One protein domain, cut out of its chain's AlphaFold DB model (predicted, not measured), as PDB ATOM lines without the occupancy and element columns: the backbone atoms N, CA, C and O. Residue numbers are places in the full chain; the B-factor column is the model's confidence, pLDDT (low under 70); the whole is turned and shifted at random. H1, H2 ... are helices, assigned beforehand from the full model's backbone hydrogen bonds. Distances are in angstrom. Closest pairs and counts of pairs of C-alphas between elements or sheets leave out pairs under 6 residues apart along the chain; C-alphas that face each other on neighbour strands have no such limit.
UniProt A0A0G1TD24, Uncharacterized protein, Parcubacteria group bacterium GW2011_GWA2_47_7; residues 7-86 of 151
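AT A GLANCE: This is residues 7 to 86 of the 151 residues of an uncharacterized protein of Parcubacteria group bacterium GW2011_GWA2_47_7 (UniProt A0A0G1TD24). Six helices make two ends and a middle: H1 and H4 run the same way through the middle, the helical hairpin of H2 and H3 forms one end, and H6 crosses H5 nearly at a right angle at the other end. The longest axis runs from the hairpin to the H5 and H6 end. The printed part has 80 residues with six named helices, H1 to H6 in order along the chain, and no named strand; the class is all helix. It is compact, with a radius of gyration of the C-alphas of 12.4 A, and spans 36 by 26 by 23 A.

HOW THE PARTS SIT: H1, residues 7 to 15, is the hub, touching three other helices. H2, residues 18 to 23, meets H1 only through their link. H3, residues 29 to 41, forms a helical hairpin with H2, at a shallow tilt of 18 degrees, opposite ways; residues 29 to 32 alone of H3 touch H2, and the closest C-alphas, of Phe 22 and Leu 32, are 7.1 A apart. With residues 35 to 39 alone, H3 only just touches H1, with 3 pairs of C-alphas within 8 A; the closest, of Arg 12 and Ile 39, are 7.4 A apart, at a steep tilt of 62 degrees. H4, residues 47 to 53, only just touches H1, also with 3 pairs; the closest C-alphas, of Glu 7 and Gln 47, are 6.7 A apart, and the tilt is a shallow 9 degrees, the same way. H5, residues 55 to 67, touches H4 only at the corner, and only just, with 3 pairs; the closest C-alphas, of Glu 51 and Thr 58, are 5.6 A apart. H6, residues 75 to 84, touches H5 at residues 61 to 65 alone of H5, about perpendicular at 78 degrees; the closest C-alphas, of Leu 61 and Phe 81, are 6.2 A apart. H6 also touches H1, at a shallow tilt of 27 degrees, the same way, with the C-alphas of Phe 10 and Val 78 closest at 6.3 A. H2 and H3 are both apart from H5 and H6. In H1, H2, H3, H4, H5 and H6 every O i to N i+4 pair is within hydrogen-bond range.

IN THESE COORDINATES: H1 begins at C-alpha 7 (208.937, 167.647, 262.011) and is 11.4 A long. H3 and H5, the longest helices with 13 residues each, measure 18.3 A and 18.2 A; H3 begins at C-alpha 29 (192.945, 170.720, 249.688). H6 measures 14.0 A and ends at C-alpha 84 (212.598, 150.456, 261.789). H2 and H4 are shorter, at 8.6 A and 9.9 A.

THE WHOLE: The two C-alphas farthest apart are those of Glu 29 and Gly 69, at 35.9 A. The printed part has no cut. The links from H1 through to H5 are tight, the link from H5 to H6 is short with 7 residues, and there is no long link. The mean pLDDT of the printed part is 93.6, and residue 86 alone is under 70.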
ATOM      1  N   GLU A   7     210.165 167.471 262.787       97.44
ATOM      2  CA  GLU A   7     208.937 167.647 262.011       97.44
ATOM      3  C   GLU A   7     209.232 167.779 260.514       97.44
ATOM      4  O   GLU A   7     208.540 167.189 259.685       97.44
ATOM      5  N   GLN A   8     210.295 168.501 260.148       96.25
ATOM      6  CA  GLN A   8     210.736 168.590 258.755       96.25
ATOM      7  C   GLN A   8     211.203 167.236 258.225       96.25
ATOM      8  O   GLN A   8     210.884 166.873 257.092       96.25
ATOM      9  N   LEU A   9     211.956 166.482 259.032       94.88
ATOM     10  CA  LEU A   9     212.400 165.142 258.665       94.88
ATOM     11  C   LEU A   9     211.201 164.203 258.497       94.88
ATOM     12  O   LEU A   9     211.092 163.531 257.471       94.88
ATOM     13  N   PHE A  10     210.270 164.211 259.453       95.75
ATOM     14  CA  PHE A  10     209.043 163.429 259.374       95.75
ATOM     15  C   PHE A  10     208.245 163.770 258.115       95.75
ATOM     16  O   PHE A  10     207.864 162.873 257.362       95.75
ATOM     17  N   LEU A  11     208.041 165.065 257.844       96.06
ATOM     18  CA  LEU A  11     207.323 165.506 256.657       96.06
ATOM     19  C   LEU A  11     208.023 165.034 255.384       96.06
ATOM     20  O   LEU A  11     207.346 164.541 254.494       96.06
ATOM     21  N   ARG A  12     209.356 165.107 255.278       94.19
ATOM     22  CA  ARG A  12     210.068 164.586 254.098       94.19
ATOM     23  C   ARG A  12     209.772 163.109 253.851       94.19
ATOM     24  O   ARG A  12     209.500 162.725 252.718       94.19
ATOM     25  N   TYR A  13     209.771 162.289 254.897       94.00
ATOM     26  CA  TYR A  13     209.401 160.883 254.767       94.00
ATOM     27  C   TYR A  13     207.942 160.693 254.353       94.00
ATOM     28  O   TYR A  13     207.664 159.916 253.441       94.00
ATOM     29  N   ALA A  14     207.008 161.397 254.990       93.69
ATOM     30  CA  ALA A  14     205.576 161.209 254.771       93.69
ATOM     31  C   ALA A  14     205.063 161.855 253.467       93.69
ATOM     32  O   ALA A  14     204.091 161.385 252.870       93.69
ATOM     33  N   TYR A  15     205.730 162.908 252.989       94.31
ATOM     34  CA  TYR A  15     205.243 163.769 251.914       94.31
ATOM     35  C   TYR A  15     205.043 163.031 250.588       94.31
ATOM     36  O   TYR A  15     204.140 163.355 249.818       94.31
ATOM     37  N   VAL A  16     205.825 161.988 250.328       92.00
ATOM     38  CA  VAL A  16     205.699 161.185 249.102       92.00
ATOM     39  C   VAL A  16     204.379 160.406 249.016       92.00
ATOM     40  O   VAL A  16     204.032 159.899 247.951       92.00
ATOM     41  N   CYS A  17     203.630 160.316 250.118       91.06
ATOM     42  CA  CYS A  17     202.292 159.729 250.178       91.06
ATOM     43  C   CYS A  17     201.168 160.773 250.097       91.06
ATOM     44  O   CYS A  17     200.000 160.392 250.115       91.06
ATOM     45  N   THR A  18     201.485 162.070 250.039       92.56
ATOM     46  CA  THR A  18     200.500 163.158 250.181       92.56
ATOM     47  C   THR A  18     199.426 163.114 249.095       92.56
ATOM     48  O   THR A  18     198.246 163.152 249.424       92.56
ATOM     49  N   GLU A  19     199.804 162.973 247.821       90.88
ATOM     50  CA  GLU A  19     198.849 162.936 246.699       90.88
ATOM     51  C   GLU A  19     197.876 161.750 246.810       90.88
ATOM     52  O   GLU A  19     196.666 161.927 246.698       90.88
ATOM     53  N   ASP A  20     198.374 160.550 247.125       90.31
ATOM     54  CA  ASP A  20     197.531 159.364 247.319       90.31
ATOM     55  C   ASP A  20     196.577 159.526 248.506       90.31
ATOM     56  O   ASP A  20     195.407 159.146 248.436       90.31
ATOM     57  N   ARG A  21     197.067 160.082 249.620       91.38
ATOM     58  CA  ARG A  21     196.248 160.326 250.814       91.38
ATOM     59  C   ARG A  21     195.178 161.388 250.545       91.38
ATOM     60  O   ARG A  21     194.038 161.204 250.967       91.38
ATOM     61  N   PHE A  22     195.514 162.441 249.799       93.31
ATOM     62  CA  PHE A  22     194.562 163.454 249.349       93.31
ATOM     63  C   PHE A  22     193.502 162.857 248.416       93.31
ATOM     64  O   PHE A  22     192.311 163.045 248.646       93.31
ATOM     65  N   ALA A  23     193.906 162.057 247.423       92.69
ATOM     66  CA  ALA A  23     192.987 161.387 246.499       92.69
ATOM     67  C   ALA A  23     192.012 160.430 247.210       92.69
ATOM     68  O   ALA A  23     190.900 160.201 246.738       92.69
ATOM     69  N   ARG A  24     192.410 159.890 248.368       92.31
ATOM     70  CA  ARG A  24     191.568 159.069 249.254       92.31
ATOM     71  C   ARG A  24     190.682 159.885 250.203       92.31
ATOM     72  O   ARG A  24     189.954 159.287 250.990       92.31
ATOM     73  N   GLY A  25     190.746 161.215 250.160       93.38
ATOM     74  CA  GLY A  25     189.957 162.109 251.009       93.38
ATOM     75  C   GLY A  25     190.375 162.113 252.481       93.38
ATOM     76  O   GLY A  25     189.554 162.428 253.337       93.38
ATOM     77  N   LEU A  26     191.625 161.745 252.796       92.00
ATOM     78  CA  LEU A  26     192.104 161.659 254.185       92.00
ATOM     79  C   LEU A  26     192.419 163.026 254.809       92.00
ATOM     80  O   LEU A  26     192.552 163.125 256.022       92.00
ATOM     81  N   PHE A  27     192.545 164.069 253.992       92.06
ATOM     82  CA  PHE A  27     192.643 165.465 254.415       92.06
ATOM     83  C   PHE A  27     192.197 166.386 253.265       92.06
ATOM     84  O   PHE A  27     191.967 165.929 252.144       92.06
ATOM     85  N   ASN A  28     192.046 167.682 253.543       94.00
ATOM     86  CA  ASN A  28     191.480 168.657 252.603       94.00
ATOM     87  C   ASN A  28     192.530 169.318 251.676       94.00
ATOM     88  O   ASN A  28     193.738 169.215 251.874       94.00
ATOM     89  N   GLU A  29     192.066 170.046 250.658       96.50
ATOM     90  CA  GLU A  29     192.945 170.720 249.688       96.50
ATOM     91  C   GLU A  29     193.837 171.800 250.328       96.50
ATOM     92  O   GLU A  29     194.995 171.955 249.942       96.50
ATOM     93  N   ALA A  30     193.351 172.512 251.351       96.50
ATOM     94  CA  ALA A  30     194.144 173.529 252.043       96.50
ATOM     95  C   ALA A  30     195.373 172.919 252.742       96.50
ATOM     96  O   ALA A  30     196.465 173.498 252.711       96.50
ATOM     97  N   HIS A  31     195.228 171.722 253.315       96.62
ATOM     98  CA  HIS A  31     196.347 170.962 253.869       96.62
ATOM     99  C   HIS A  31     197.329 170.550 252.767       96.62
ATOM    100  O   HIS A  31     198.527 170.767 252.928       96.62
ATOM    101  N   LEU A  32     196.851 170.049 251.616       96.25
ATOM    102  CA  LEU A  32     197.719 169.712 250.476       96.25
ATOM    103  C   LEU A  32     198.587 170.907 250.055       96.25
ATOM    104  O   LEU A  32     199.802 170.772 249.906       96.25
ATOM    105  N   VAL A  33     197.963 172.075 249.883       96.88
ATOM    106  CA  VAL A  33     198.650 173.318 249.503       96.88
ATOM    107  C   VAL A  33     199.681 173.720 250.561       96.88
ATOM    108  O   VAL A  33     200.810 174.077 250.222       96.88
ATOM    109  N   THR A  34     199.327 173.605 251.841       97.56
ATOM    110  CA  THR A  34     200.224 173.938 252.955       97.56
ATOM    111  C   THR A  34     201.445 173.020 252.989       97.56
ATOM    112  O   THR A  34     202.570 173.507 253.083       97.56
ATOM    113  N   LEU A  35     201.250 171.706 252.849       97.12
ATOM    114  CA  LEU A  35     202.338 170.726 252.841       97.12
ATOM    115  C   LEU A  35     203.283 170.930 251.648       97.12
ATOM    116  O   LEU A  35     204.499 170.882 251.826       97.12
ATOM    117  N   LYS A  36     202.739 171.205 250.452       96.06
ATOM    118  CA  LYS A  36     203.530 171.534 249.251       96.06
ATOM    119  C   LYS A  36     204.433 172.736 249.498       96.06
ATOM    120  O   LYS A  36     205.646 172.638 249.320       96.06
ATOM    121  N   ARG A  37     203.853 173.830 250.001       96.88
ATOM    122  CA  ARG A  37     204.593 175.051 250.332       96.88
ATOM    123  C   ARG A  37     205.704 174.783 251.349       96.88
ATOM    124  O   ARG A  37     206.831 175.216 251.149       96.88
ATOM    125  N   LEU A  38     205.413 174.033 252.416       96.56
ATOM    126  CA  LEU A  38     206.404 173.697 253.445       96.56
ATOM    127  C   LEU A  38     207.598 172.914 252.880       96.56
ATOM    128  O   LEU A  38     208.731 173.166 253.286       96.56
ATOM    129  N   ILE A  39     207.372 172.001 251.930       94.38
ATOM    130  CA  ILE A  39     208.453 171.272 251.253       94.38
ATOM    131  C   ILE A  39     209.272 172.181 250.333       94.38
ATOM    132  O   ILE A  39     210.500 172.101 250.346       94.38
ATOM    133  N   GLU A  40     208.614 173.027 249.542       92.38
ATOM    134  CA  GLU A  40     209.271 173.904 248.564       92.38
ATOM    135  C   GLU A  40     210.088 175.018 249.231       92.38
ATOM    136  O   GLU A  40     211.201 175.316 248.799       92.38
ATOM    137  N   GLU A  41     209.561 175.596 250.309       93.50
ATOM    138  CA  GLU A  41     210.179 176.709 251.038       93.50
ATOM    139  C   GLU A  41     211.082 176.239 252.189       93.50
ATOM    140  O   GLU A  41     211.785 177.045 252.796       93.50
ATOM    141  N   GLY A  42     211.079 174.941 252.512       90.62
ATOM    142  CA  GLY A  42     211.806 174.403 253.663       90.62
ATOM    143  C   GLY A  42     211.260 174.906 255.004       90.62
ATOM    144  O   GLY A  42     212.029 175.113 255.943       90.62
ATOM    145  N   GLY A  43     209.946 175.120 255.096       93.75
ATOM    146  CA  GLY A  43     209.278 175.555 256.322       93.75
ATOM    147  C   GLY A  43     209.261 174.469 257.403       93.75
ATOM    148  O   GLY A  43     209.517 173.295 257.131       93.75
ATOM    149  N   ILE A  44     208.972 174.861 258.645       95.88
ATOM    150  CA  ILE A  44     208.822 173.933 259.773       95.88
ATOM    151  C   ILE A  44     207.322 173.653 259.947       95.88
ATOM    152  O   ILE A  44     206.582 174.587 260.259       95.88
ATOM    153  N   PRO A  45     206.848 172.417 259.706       96.81
ATOM    154  CA  PRO A  45     205.455 172.066 259.954       96.81
ATOM    155  C   PRO A  45     205.148 172.071 261.453       96.81
ATOM    156  O   PRO A  45     205.957 171.617 262.260       96.81
ATOM    157  N   GLU A  46     203.945 172.507 261.814       97.44
ATOM    158  CA  GLU A  46     203.400 172.268 263.151       97.44
ATOM    159  C   GLU A  46     203.064 170.779 263.327       97.44
ATOM    160  O   GLU A  46     202.556 170.137 262.405       97.44
ATOM    161  N   GLN A  47     203.296 170.235 264.525       97.25
ATOM    162  CA  GLN A  47     202.994 168.830 264.829       97.25
ATOM    163  C   GLN A  47     201.503 168.514 264.635       97.25
ATOM    164  O   GLN A  47     201.182 167.490 264.042       97.25
ATOM    165  N   ALA A  48     200.605 169.431 265.014       96.81
ATOM    166  CA  ALA A  48     199.160 169.273 264.821       96.81
ATOM    167  C   ALA A  48     198.785 169.068 263.341       96.81
ATOM    168  O   ALA A  48     198.020 168.165 263.009       96.81
ATOM    169  N   LEU A  49     199.398 169.831 262.424       97.56
ATOM    170  CA  LEU A  49     199.188 169.645 260.985       97.56
ATOM    171  C   LEU A  49     199.646 168.252 260.528       97.56
ATOM    172  O   LEU A  49     198.978 167.612 259.711       97.56
ATOM    173  N   LEU A  50     200.788 167.776 261.035       97.25
ATOM    174  CA  LEU A  50     201.299 166.443 260.710       97.25
ATOM    175  C   LEU A  50     200.387 165.340 261.254       97.25
ATOM    176  O   LEU A  50     200.142 164.364 260.548       97.25
ATOM    177  N   GLU A  51     199.864 165.501 262.467       96.00
ATOM    178  CA  GLU A  51     198.937 164.562 263.104       96.00
ATOM    179  C   GLU A  51     197.606 164.464 262.358       96.00
ATOM    180  O   GLU A  51     197.069 163.369 262.190       96.00
ATOM    181  N   GLU A  52     197.103 165.575 261.828       95.31
ATOM    182  CA  GLU A  52     195.895 165.580 261.003       95.31
ATOM    183  C   GLU A  52     196.137 164.961 259.619       95.31
ATOM    184  O   GLU A  52     195.344 164.153 259.139       95.31
ATOM    185  N   CYS A  53     197.246 165.301 258.957       94.94
ATOM    186  CA  CYS A  53     197.506 164.832 257.592       94.94
ATOM    187  C   CYS A  53     198.001 163.377 257.542       94.94
ATOM    188  O   CYS A  53     197.740 162.652 256.572       94.94
ATOM    189  N   PHE A  54     198.710 162.932 258.582       94.06
ATOM    190  CA  PHE A  54     199.426 161.656 258.644       94.06
ATOM    191  C   PHE A  54     199.140 160.883 259.939       94.06
ATOM    192  O   PHE A  54     200.036 160.231 260.471       94.06
ATOM    193  N   THR A  55     197.886 160.900 260.397       92.62
ATOM    194  CA  THR A  55     197.425 160.331 261.679       92.62
ATOM    195  C   THR A  55     197.971 158.941 261.999       92.62
ATOM    196  O   THR A  55     198.464 158.706 263.097       92.62
ATOM    197  N   ASP A  56     197.926 158.005 261.047       90.50
ATOM    198  CA  ASP A  56     198.414 156.640 261.287       90.50
ATOM    199  C   ASP A  56     199.925 156.617 261.563       90.50
ATOM    200  O   ASP A  56     200.394 155.905 262.450       90.50
ATOM    201  N   ALA A  57     200.691 157.419 260.819       91.38
ATOM    202  CA  ALA A  57     202.142 157.482 260.940       91.38
ATOM    203  C   ALA A  57     202.576 158.239 262.202       91.38
ATOM    204  O   ALA A  57     203.515 157.807 262.867       91.38
ATOM    205  N   THR A  58     201.893 159.328 262.570       95.19
ATOM    206  CA  THR A  58     202.188 160.057 263.814       95.19
ATOM    207  C   THR A  58     201.829 159.229 265.044       95.19
ATOM    208  O   THR A  58     202.629 159.147 265.974       95.19
ATOM    209  N   ASN A  59     200.696 158.522 265.032       94.94
ATOM    210  CA  ASN A  59     200.336 157.594 266.105       94.94
ATOM    211  C   ASN A  59     201.363 156.463 266.239       94.94
ATOM    212  O   ASN A  59     201.787 156.146 267.351       94.94
ATOM    213  N   ALA A  60     201.803 155.876 265.121       93.12
ATOM    214  CA  ALA A  60     202.831 154.840 265.132       93.12
ATOM    215  C   ALA A  60     204.178 155.361 265.668       93.12
ATOM    216  O   ALA A  60     204.818 154.669 266.458       93.12
ATOM    217  N   LEU A  61     204.577 156.586 265.306       94.88
ATOM    218  CA  LEU A  61     205.767 157.248 265.846       94.88
ATOM    219  C   LEU A  61     205.673 157.422 267.368       94.88
ATOM    220  O   LEU A  61     206.615 157.086 268.082       94.88
ATOM    221  N   ILE A  62     204.535 157.900 267.877       96.06
ATOM    222  CA  ILE A  62     204.324 158.095 269.320       96.06
ATOM    223  C   ILE A  62     204.411 156.760 270.070       96.06
ATOM    224  O   ILE A  62     205.082 156.676 271.099       96.06
ATOM    225  N   GLN A  63     203.781 155.703 269.548       94.75
ATOM    226  CA  GLN A  63     203.848 154.369 270.154       94.75
ATOM    227  C   GLN A  63     205.267 153.793 270.127       94.75
ATOM    228  O   GLN A  63     205.728 153.234 271.122       94.75
ATOM    229  N   PHE A  64     205.979 153.968 269.011       94.06
ATOM    230  CA  PHE A  64     207.376 153.567 268.871       94.06
ATOM    231  C   PHE A  64     208.268 154.269 269.902       94.06
ATOM    232  O   PHE A  64     209.031 153.609 270.606       94.06
ATOM    233  N   ALA A  65     208.116 155.585 270.050       95.81
ATOM    234  CA  ALA A  65     208.865 156.386 271.011       95.81
ATOM    235  C   ALA A  65     208.570 155.974 272.462       95.81
ATOM    236  O   ALA A  65     209.489 155.753 273.253       95.81
ATOM    237  N   HIS A  66     207.288 155.780 272.792       95.31
ATOM    238  CA  HIS A  66     206.859 155.315 274.109       95.31
ATOM    239  C   HIS A  66     207.452 153.938 274.448       95.31
ATOM    240  O   HIS A  66     207.944 153.737 275.557       95.31
ATOM    241  N   GLY A  67     207.480 153.010 273.484       94.38
ATOM    242  CA  GLY A  67     208.101 151.691 273.648       94.38
ATOM    243  C   GLY A  67     209.602 151.735 273.964       94.38
ATOM    244  O   GLY A  67     210.127 150.793 274.551       94.38
ATOM    245  N   GLN A  68     210.282 152.834 273.626       93.75
ATOM    246  CA  GLN A  68     211.701 153.062 273.920       93.75
ATOM    247  C   GLN A  68     211.938 153.974 275.133       93.75
ATOM    248  O   GLN A  68     213.088 154.217 275.502       93.75
ATOM    249  N   GLY A  69     210.876 154.507 275.746       94.69
ATOM    250  CA  GLY A  69     210.986 155.518 276.798       94.69
ATOM    251  C   GLY A  69     211.602 156.835 276.312       94.69
ATOM    252  O   GLY A  69     212.248 157.526 277.098       94.69
ATOM    253  N   GLN A  70     211.438 157.168 275.028       95.06
ATOM    254  CA  GLN A  70     211.983 158.372 274.397       95.06
ATOM    255  C   GLN A  70     210.864 159.346 273.987       95.06
ATOM    256  O   GLN A  70     209.732 158.927 273.735       95.06
ATOM    257  N   PRO A  71     211.150 160.656 273.888       96.25
ATOM    258  CA  PRO A  71     210.243 161.614 273.258       96.25
ATOM    259  C   PRO A  71     210.076 161.330 271.754       96.25
ATOM    260  O   PRO A  71     211.036 160.996 271.059       96.25
ATOM    261  N   ALA A  72     208.851 161.497 271.242       95.06
ATOM    262  CA  ALA A  72     208.505 161.178 269.853       95.06
ATOM    263  C   ALA A  72     209.124 162.136 268.824       95.06
ATOM    264  O   ALA A  72     209.621 161.707 267.785       95.06
ATOM    265  N   TRP A  73     209.120 163.433 269.124       96.31
ATOM    266  CA  TRP A  73     209.554 164.485 268.207       96.31
ATOM    267  C   TRP A  73     211.011 164.890 268.452       96.31
ATOM    268  O   TRP A  73     211.315 166.030 268.791       96.31
ATOM    269  N   THR A  74     211.923 163.934 268.281       96.06
ATOM    270  CA  THR A  74     213.373 164.179 268.180       96.06
ATOM    271  C   THR A  74     213.902 163.642 266.858       96.06
ATOM    272  O   THR A  74     213.264 162.806 266.215       96.06
ATOM    273  N   ILE A  75     215.061 164.139 266.414       93.56
ATOM    274  CA  ILE A  75     215.654 163.703 265.143       93.56
ATOM    275  C   ILE A  75     215.971 162.216 265.203       93.56
ATOM    276  O   ILE A  75     215.702 161.497 264.245       93.56
ATOM    277  N   GLU A  76     216.497 161.764 266.335       93.69
ATOM    278  CA  GLU A  76     216.867 160.382 266.599       93.69
ATOM    279  C   GLU A  76     215.632 159.482 266.527       93.69
ATOM    280  O   GLU A  76     215.596 158.575 265.700       93.69
ATOM    281  N   THR A  77     214.571 159.794 267.282       94.94
ATOM    282  CA  THR A  77     213.353 158.973 267.299       94.94
ATOM    283  C   THR A  77     212.671 158.936 265.934       94.94
ATOM    284  O   THR A  77     212.262 157.865 265.491       94.94
ATOM    285  N   VAL A  78     212.575 160.067 265.225       94.69
ATOM    286  CA  VAL A  78     211.988 160.103 263.874       94.69
ATOM    287  C   VAL A  78     212.827 159.274 262.899       94.69
ATOM    288  O   VAL A  78     212.275 158.489 262.127       94.69
ATOM    289  N   THR A  79     214.154 159.408 262.942       91.50
ATOM    290  CA  THR A  79     215.076 158.637 262.095       91.50
ATOM    291  C   THR A  79     214.935 157.140 262.357       91.50
ATOM    292  O   THR A  79     214.744 156.360 261.421       91.50
ATOM    293  N   ASP A  80     214.984 156.738 263.625       91.00
ATOM    294  CA  ASP A  80     214.907 155.341 264.040       91.00
ATOM    295  C   ASP A  80     213.534 154.746 263.744       91.00
ATOM    296  O   ASP A  80     213.452 153.603 263.295       91.00
ATOM    297  N   PHE A  81     212.463 155.524 263.905       91.69
ATOM    298  CA  PHE A  81     211.112 155.121 263.532       91.69
ATOM    299  C   PHE A  81     211.045 154.754 262.052       91.69
ATOM    300  O   PHE A  81     210.634 153.643 261.713       91.69
ATOM    301  N   TRP A  82     211.483 155.643 261.155       89.38
ATOM    302  CA  TRP A  82     211.439 155.357 259.723       89.38
ATOM    303  C   TRP A  82     212.351 154.185 259.367       89.38
ATOM    304  O   TRP A  82     211.907 153.263 258.689       89.38
ATOM    305  N   ARG A  83     213.579 154.142 259.892       84.75
ATOM    306  CA  ARG A  83     214.511 153.026 259.654       84.75
ATOM    307  C   ARG A  83     213.998 151.690 260.187       84.75
ATOM    308  O   ARG A  83     214.256 150.671 259.557       84.75
ATOM    309  N   HIS A  84     213.246 151.670 261.287       83.62
ATOM    310  CA  HIS A  84     212.598 150.456 261.789       83.62
ATOM    311  C   HIS A  84     211.557 149.913 260.801       83.62
ATOM    312  O   HIS A  84     211.403 148.706 260.674       83.62
ATOM    313  N   HIS A  85     210.909 150.790 260.030       77.19
ATOM    314  CA  HIS A  85     209.977 150.410 258.965       77.19
ATOM    315  C   HIS A  85     210.677 150.031 257.647       77.19
ATOM    316  O   HIS A  85     210.012 149.836 256.620       77.19
ATOM    317  N   HIS A  86     212.010 149.908 257.651       69.75
ATOM    318  CA  HIS A  86     212.762 149.383 256.520       69.75
ATOM    319  C   HIS A  86     212.343 147.946 256.207       69.75
ATOM    320  O   HIS A  86     212.450 147.054 257.045       69.75
TER     321      HIS A  86